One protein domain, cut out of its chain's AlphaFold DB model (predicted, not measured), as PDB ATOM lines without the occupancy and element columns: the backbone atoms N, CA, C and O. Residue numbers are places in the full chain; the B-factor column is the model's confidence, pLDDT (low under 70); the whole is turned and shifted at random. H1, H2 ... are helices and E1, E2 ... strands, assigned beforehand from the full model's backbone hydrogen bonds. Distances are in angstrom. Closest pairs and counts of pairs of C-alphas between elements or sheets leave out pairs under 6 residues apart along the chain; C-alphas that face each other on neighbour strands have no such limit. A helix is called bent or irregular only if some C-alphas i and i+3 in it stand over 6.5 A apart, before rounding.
ATOM      1  N   ASN A 124      19.433  -1.049 -46.783       65.06
ATOM      2  CA  ASN A 124      18.440  -0.786 -47.830       65.06
ATOM      3  C   ASN A 124      17.077  -0.362 -47.266       65.06
ATOM      4  O   ASN A 124      16.436   0.541 -47.810       65.06
ATOM      5  N   ILE A 125      16.643  -0.971 -46.156       62.94
ATOM      6  CA  ILE A 125      15.346  -0.665 -45.529       62.94
ATOM      7  C   ILE A 125      15.315   0.783 -45.021       62.94
ATOM      8  O   ILE A 125      14.348   1.512 -45.249       62.94
ATOM      9  N   ASN A 126      16.388   1.223 -44.359       57.75
ATOM     10  CA  ASN A 126      16.477   2.567 -43.779       57.75
ATOM     11  C   ASN A 126      16.989   3.619 -44.779       57.75
ATOM     12  O   ASN A 126      16.665   4.806 -44.667       57.75
ATOM     13  N   GLY A 127      17.755   3.193 -45.785       59.62
ATOM     14  CA  GLY A 127      18.346   4.053 -46.805       59.62
ATOM     15  C   GLY A 127      17.304   4.753 -47.672       59.62
ATOM     16  O   GLY A 127      17.523   5.887 -48.092       59.62
ATOM     17  N   GLN A 128      16.137   4.139 -47.892       64.81
ATOM     18  CA  GLN A 128      15.053   4.775 -48.643       64.81
ATOM     19  C   GLN A 128      14.448   5.975 -47.893       64.81
ATOM     20  O   GLN A 128      14.230   7.024 -48.498       64.81
ATOM     21  N   TYR A 129      14.261   5.874 -46.573       63.81
ATOM     22  CA  TYR A 129      13.775   6.985 -45.743       63.81
ATOM     23  C   TYR A 129      14.792   8.129 -45.674       63.81
ATOM     24  O   TYR A 129      14.426   9.287 -45.894       63.81
ATOM     25  N   MET A 130      16.072   7.806 -45.466       65.31
ATOM     26  CA  MET A 130      17.158   8.794 -45.456       65.31
ATOM     27  C   MET A 130      17.281   9.519 -46.807       65.31
ATOM     28  O   MET A 130      17.338  10.747 -46.839       65.31
ATOM     29  N   LYS A 131      17.205   8.796 -47.939       74.25
ATOM     30  CA  LYS A 131      17.181   9.390 -49.293       74.25
ATOM     31  C   LYS A 131      15.989  10.328 -49.518       74.25
ATOM     32  O   LYS A 131      16.100  11.291 -50.267       74.25
ATOM     33  N   MET A 132      14.853  10.078 -48.863       72.56
ATOM     34  CA  MET A 132      13.656  10.931 -48.934       72.56
ATOM     35  C   MET A 132      13.684  12.127 -47.957       72.56
ATOM     36  O   MET A 132      12.719  12.905 -47.896       72.56
ATOM     37  N   GLY A 133      14.784  12.293 -47.212       83.06
ATOM     38  CA  GLY A 133      14.990  13.370 -46.245       83.06
ATOM     39  C   GLY A 133      14.302  13.136 -44.899       83.06
ATOM     40  O   GLY A 133      13.966  14.107 -44.223       83.06
ATOM     41  N   TYR A 134      14.033  11.879 -44.531       87.00
ATOM     42  CA  TYR A 134      13.573  11.529 -43.187       87.00
ATOM     43  C   TYR A 134      14.771  11.300 -42.271       87.00
ATOM     44  O   TYR A 134      15.719  10.606 -42.630       87.00
ATOM     45  N   THR A 135      14.698  11.846 -41.066       88.19
ATOM     46  CA  THR A 135      15.697  11.689 -40.010       88.19
ATOM     47  C   THR A 135      15.089  10.952 -38.820       88.19
ATOM     48  O   THR A 135      13.869  10.818 -38.705       88.19
ATOM     49  N   ARG A 136      15.933  10.422 -37.929       86.38
ATOM     50  CA  ARG A 136      15.460   9.830 -36.670       86.38
ATOM     51  C   ARG A 136      15.026  10.947 -35.717       86.38
ATOM     52  O   ARG A 136      15.802  11.857 -35.445       86.38
ATOM     53  N   GLY A 137      13.802  10.875 -35.206       88.62
ATOM     54  CA  GLY A 137      13.217  11.871 -34.315       88.62
ATOM     55  C   GLY A 137      11.833  11.461 -33.811       88.62
ATOM     56  O   GLY A 137      11.386  10.337 -34.019       88.62
ATOM     57  N   LYS A 138      11.149  12.378 -33.120       90.12
ATOM     58  CA  LYS A 138       9.785  12.157 -32.613       90.12
ATOM     59  C   LYS A 138       8.763  12.850 -33.510       90.12
ATOM     60  O   LYS A 138       8.983  13.972 -33.972       90.12
ATOM     61  N   CYS A 139       7.648  12.175 -33.771       91.06
ATOM     62  CA  CYS A 139       6.550  12.742 -34.543       91.06
ATOM     63  C   CYS A 139       5.737  13.712 -33.670       91.06
ATOM     64  O   CYS A 139       5.284  13.348 -32.592       91.06
ATOM     65  N   CYS A 140       5.512  14.928 -34.163       89.12
ATOM     66  CA  CYS A 140       4.728  15.982 -33.512       89.12
ATOM     67  C   CYS A 140       3.232  15.941 -33.873       89.12
ATOM     68  O   CYS A 140       2.552  16.965 -33.783       89.12
ATOM     69  N   TYR A 141       2.730  14.808 -34.365       86.56
ATOM     70  CA  TYR A 141       1.310  14.665 -34.668       86.56
ATOM     71  C   TYR A 141       0.535  14.454 -33.369       86.56
ATOM     72  O   TYR A 141       0.932  13.624 -32.557       86.56
ATOM     73  N   GLN A 142      -0.533  15.225 -33.189       80.56
ATOM     74  CA  GLN A 142      -1.460  15.132 -32.067       80.56
ATOM     75  C   GLN A 142      -2.863  15.265 -32.652       80.56
ATOM     76  O   GLN A 142      -3.150  16.260 -33.322       80.56
ATOM     77  N   ASP A 143      -3.691  14.248 -32.454       76.75
ATOM     78  CA  ASP A 143      -5.081  14.202 -32.904       76.75
ATOM     79  C   ASP A 143      -5.883  13.331 -31.934       76.75
ATOM     80  O   ASP A 143      -5.296  12.482 -31.263       76.75
ATOM     81  N   GLU A 144      -7.206  13.493 -31.895       66.12
ATOM     82  CA  GLU A 144      -8.104  12.811 -30.937       66.12
ATOM     83  C   GLU A 144      -8.033  11.274 -31.015       66.12
ATOM     84  O   GLU A 144      -8.479  10.566 -30.118       66.12
ATOM     85  N   THR A 145      -7.471  10.745 -32.103       64.94
ATOM     86  CA  THR A 145      -7.367   9.308 -32.387       64.94
ATOM     87  C   THR A 145      -5.948   8.750 -32.259       64.94
ATOM     88  O   THR A 145      -5.760   7.538 -32.343       64.94
ATOM     89  N   CYS A 146      -4.932   9.599 -32.066       69.38
ATOM     90  CA  CYS A 146      -3.533   9.180 -31.994       69.38
ATOM     91  C   CYS A 146      -2.773  10.029 -30.969       69.38
ATOM     92  O   CYS A 146      -2.099  11.000 -31.317       69.38
ATOM     93  N   ASP A 147      -2.859   9.624 -29.700       68.62
ATOM     94  CA  ASP A 147      -2.175  10.306 -28.595       68.62
ATOM     95  C   ASP A 147      -0.646  10.162 -28.660       68.62
ATOM     96  O   ASP A 147       0.085  11.049 -28.210       68.62
ATOM     97  N   LYS A 148      -0.133   9.048 -29.209       74.00
ATOM     98  CA  LYS A 148       1.309   8.787 -29.353       74.00
ATOM     99  C   LYS A 148       1.601   8.013 -30.636       74.00
ATOM    100  O   LYS A 148       1.090   6.921 -30.854       74.00
ATOM    101  N   CYS A 149       2.442   8.596 -31.487       83.56
ATOM    102  CA  CYS A 149       2.957   7.943 -32.684       83.56
ATOM    103  C   CYS A 149       4.336   7.337 -32.397       83.56
ATOM    104  O   CYS A 149       5.271   8.077 -32.093       83.56
ATOM    105  N   ASP A 150       4.474   6.022 -32.575       83.50
ATOM    106  CA  ASP A 150       5.723   5.293 -32.295       83.50
ATOM    107  C   ASP A 150       6.739   5.327 -33.453       83.50
ATOM    108  O   ASP A 150       7.832   4.769 -33.361       83.50
ATOM    109  N   ASN A 151       6.411   5.986 -34.571       83.88
ATOM    110  CA  ASN A 151       7.320   6.071 -35.711       83.88
ATOM    111  C   ASN A 151       8.506   7.002 -35.424       83.88
ATOM    112  O   ASN A 151       8.336   8.196 -35.169       83.88
ATOM    113  N   ILE A 152       9.712   6.452 -35.573       85.62
ATOM    114  CA  ILE A 152      10.985   7.133 -35.292       85.62
ATOM    115  C   ILE A 152      11.485   7.929 -36.508       85.62
ATOM    116  O   ILE A 152      12.250   8.876 -36.366       85.62
ATOM    117  N   PHE A 153      11.079   7.569 -37.725       88.06
ATOM    118  CA  PHE A 153      11.500   8.286 -38.929       88.06
ATOM    119  C   PHE A 153      10.553   9.439 -39.225       88.06
ATOM    120  O   PHE A 153       9.381   9.219 -39.538       88.06
ATOM    121  N   VAL A 154      11.068  10.665 -39.153       91.19
ATOM    122  CA  VAL A 154      10.295  11.898 -39.295       91.19
ATOM    123  C   VAL A 154      10.919  12.859 -40.299       91.19
ATOM    124  O   VAL A 154      12.126  12.864 -40.514       91.19
ATOM    125  N   LYS A 155      10.087  13.691 -40.918       92.56
ATOM    126  CA  LYS A 155      10.484  14.753 -41.841       92.56
ATOM    127  C   LYS A 155       9.914  16.079 -41.361       92.56
ATOM    128  O   LYS A 155       8.754  16.146 -40.953       92.56
ATOM    129  N   ILE A 156      10.732  17.128 -41.397       90.56
ATOM    130  CA  ILE A 156      10.312  18.478 -41.014       90.56
ATOM    131  C   ILE A 156       9.469  19.067 -42.143       90.56
ATOM    132  O   ILE A 156       9.875  19.070 -43.306       90.56
ATOM    133  N   MET A 157       8.285  19.560 -41.800       90.50
ATOM    134  CA  MET A 157       7.412  20.243 -42.742       90.50
ATOM    135  C   MET A 157       7.740  21.736 -42.771       90.50
ATOM    136  O   MET A 157       7.741  22.400 -41.740       90.50
ATOM    137  N   MET A 158       7.986  22.280 -43.964       87.81
ATOM    138  CA  MET A 158       8.451  23.666 -44.131       87.81
ATOM    139  C   MET A 158       7.438  24.728 -43.685       87.81
ATOM    140  O   MET A 158       7.812  25.855 -43.392       87.81
ATOM    141  N   THR A 159       6.145  24.408 -43.655       86.69
ATOM    142  CA  THR A 159       5.098  25.402 -43.369       86.69
ATOM    143  C   THR A 159       4.929  25.699 -41.885       86.69
ATOM    144  O   THR A 159       4.381  26.737 -41.537       86.69
ATOM    145  N   ASN A 160       5.318  24.774 -41.006       88.88
ATOM    146  CA  ASN A 160       5.134  24.920 -39.560       88.88
ATOM    147  C   ASN A 160       6.346  24.465 -38.738       88.88
ATOM    148  O   ASN A 160       6.270  24.471 -37.513       88.88
ATOM    149  N   ASN A 161       7.434  24.055 -39.398       90.19
ATOM    150  CA  ASN A 161       8.668  23.545 -38.801       90.19
ATOM    151  C   ASN A 161       8.465  22.389 -37.807       90.19
ATOM    152  O   ASN A 161       9.311  22.150 -36.948       90.19
ATOM    153  N   LYS A 162       7.363  21.639 -37.927       91.56
ATOM    154  CA  LYS A 162       7.098  20.451 -37.106       91.56
ATOM    155  C   LYS A 162       7.554  19.188 -37.831       91.56
ATOM    156  O   LYS A 162       7.490  19.105 -39.060       91.56
ATOM    157  N   SER A 163       8.014  18.197 -37.071       93.12
ATOM    158  CA  SER A 163       8.454  16.901 -37.586       93.12
ATOM    159  C   SER A 163       7.308  15.892 -37.603       93.12
ATOM    160  O   SER A 163       6.629  15.685 -36.599       93.12
ATOM    161  N   TYR A 164       7.103  15.217 -38.731       93.06
ATOM    162  CA  TYR A 164       6.042  14.222 -38.886       93.06
ATOM    163  C   TYR A 164       6.585  12.925 -39.465       93.06
ATOM    164  O   TYR A 164       7.449  12.954 -40.340       93.06
ATOM    165  N   CYS A 165       6.070  11.784 -39.006       91.75
ATOM    166  CA  CYS A 165       6.364  10.504 -39.642       91.75
ATOM    167  C   CYS A 165       5.760  10.443 -41.049       91.75
ATOM    168  O   CYS A 165       4.935  11.280 -41.402       91.75
ATOM    169  N   TYR A 166       6.148   9.463 -41.863       88.00
ATOM    170  CA  TYR A 166       5.703   9.382 -43.261       88.00
ATOM    171  C   TYR A 166       4.173   9.458 -43.427       88.00
ATOM    172  O   TYR A 166       3.663  10.231 -44.242       88.00
ATOM    173  N   THR A 167       3.435   8.702 -42.611       88.44
ATOM    174  CA  THR A 167       1.968   8.661 -42.654       88.44
ATOM    175  C   THR A 167       1.362  10.009 -42.269       88.44
ATOM    176  O   THR A 167       0.537  10.547 -43.006       88.44
ATOM    177  N   HIS A 168       1.817  10.597 -41.163       91.00
ATOM    178  CA  HIS A 168       1.301  11.873 -40.669       91.00
ATOM    179  C   HIS A 168       1.744  13.061 -41.530       91.00
ATOM    180  O   HIS A 168       0.979  13.999 -41.720       91.00
ATOM    181  N   TYR A 169       2.935  13.010 -42.129       90.81
ATOM    182  CA  TYR A 169       3.392  14.001 -43.102       90.81
ATOM    183  C   TYR A 169       2.446  14.019 -44.305       90.81
ATOM    184  O   TYR A 169       1.968  15.078 -44.701       90.81
ATOM    185  N   SER A 170       2.107  12.840 -44.842       90.12
ATOM    186  CA  SER A 170       1.131  12.712 -45.929       90.12
ATOM    187  C   SER A 170      -0.240  13.275 -45.538       90.12
ATOM    188  O   SER A 170      -0.807  14.089 -46.267       90.12
ATOM    189  N   GLN A 171      -0.749  12.931 -44.350       90.31
ATOM    190  CA  GLN A 171      -2.019  13.463 -43.840       90.31
ATOM    191  C   GLN A 171      -2.010  14.993 -43.712       90.31
ATOM    192  O   GLN A 171      -2.969  15.647 -44.124       90.31
TER     193      GLN A 171
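Overview. This is residues 124 to 171 of the 275 residues of an uncharacterized protein of viral metagenome (UniProt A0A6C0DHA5). A two-strand hairpin, E1 and E2, sits in the middle, and the short helix H2 follows directly from E2, beginning near E1 at Tyr 166 and running away from it to Gln 171. Helix H1 lies at one end of the long axis, and the loop round Glu 144 reaches out to the other end. The 48 printed residues hold, in order, H1, E1, E2 and H2, with the two strands antiparallel; the class is mixed, helices and strands, with under half of the residues in named elements. The whole is compact, with a radius of gyration of the C-alphas of 10.7 A, yet only just elongated, spanning 34 by 23 by 16 A.

Along the chain. Find C-alpha 153 at (11.500, 8.286, -38.929); from there E1 runs 10.5 A to residue 156. E2 takes residues 163 to 165, 7.0 A. H2, residues 166 to 171, runs 8.8 A and ends at C-alpha 171 at (-2.019, 13.463, -43.840). Go back to C-alpha 124 at (18.440, -0.786, -47.830) for H1, residues 124 to 131, 10.4 A long; it is neither bent nor irregular, but only just: C-alphas 125 and 128 are 6.3 A apart.

Arrangement. Look first at the hairpin E1 and E2, antiparallel at 140 degrees: N 155 and O 164 are 2.8 A apart, N 164 and O 155 2.9 A, both within hydrogen-bond range. Residues 135 to 136 pair antiparallel with residues 153 to 154 of E1. The closest C-alphas of E1 and H2 are those of Val 154 and Tyr 166, 6.6 A; those of H1 and E1 are Tyr 129 and Phe 153, 7.3 A. H1 is apart from E2 and H2. In H2 every O i to N i+4 pair is within hydrogen-bond range, in H1 2 of 4.

Size, cuts and confidence. The two C-alphas farthest apart are those of Asn 124 and Glu 144, 34.3 A. The printed part has no cut. The link from H1 to E1, residues 132 to 152, is long. Look for pLDDT under 70 at residues 124 to 130 and 144 to 147; the mean of the printed part is 81.8.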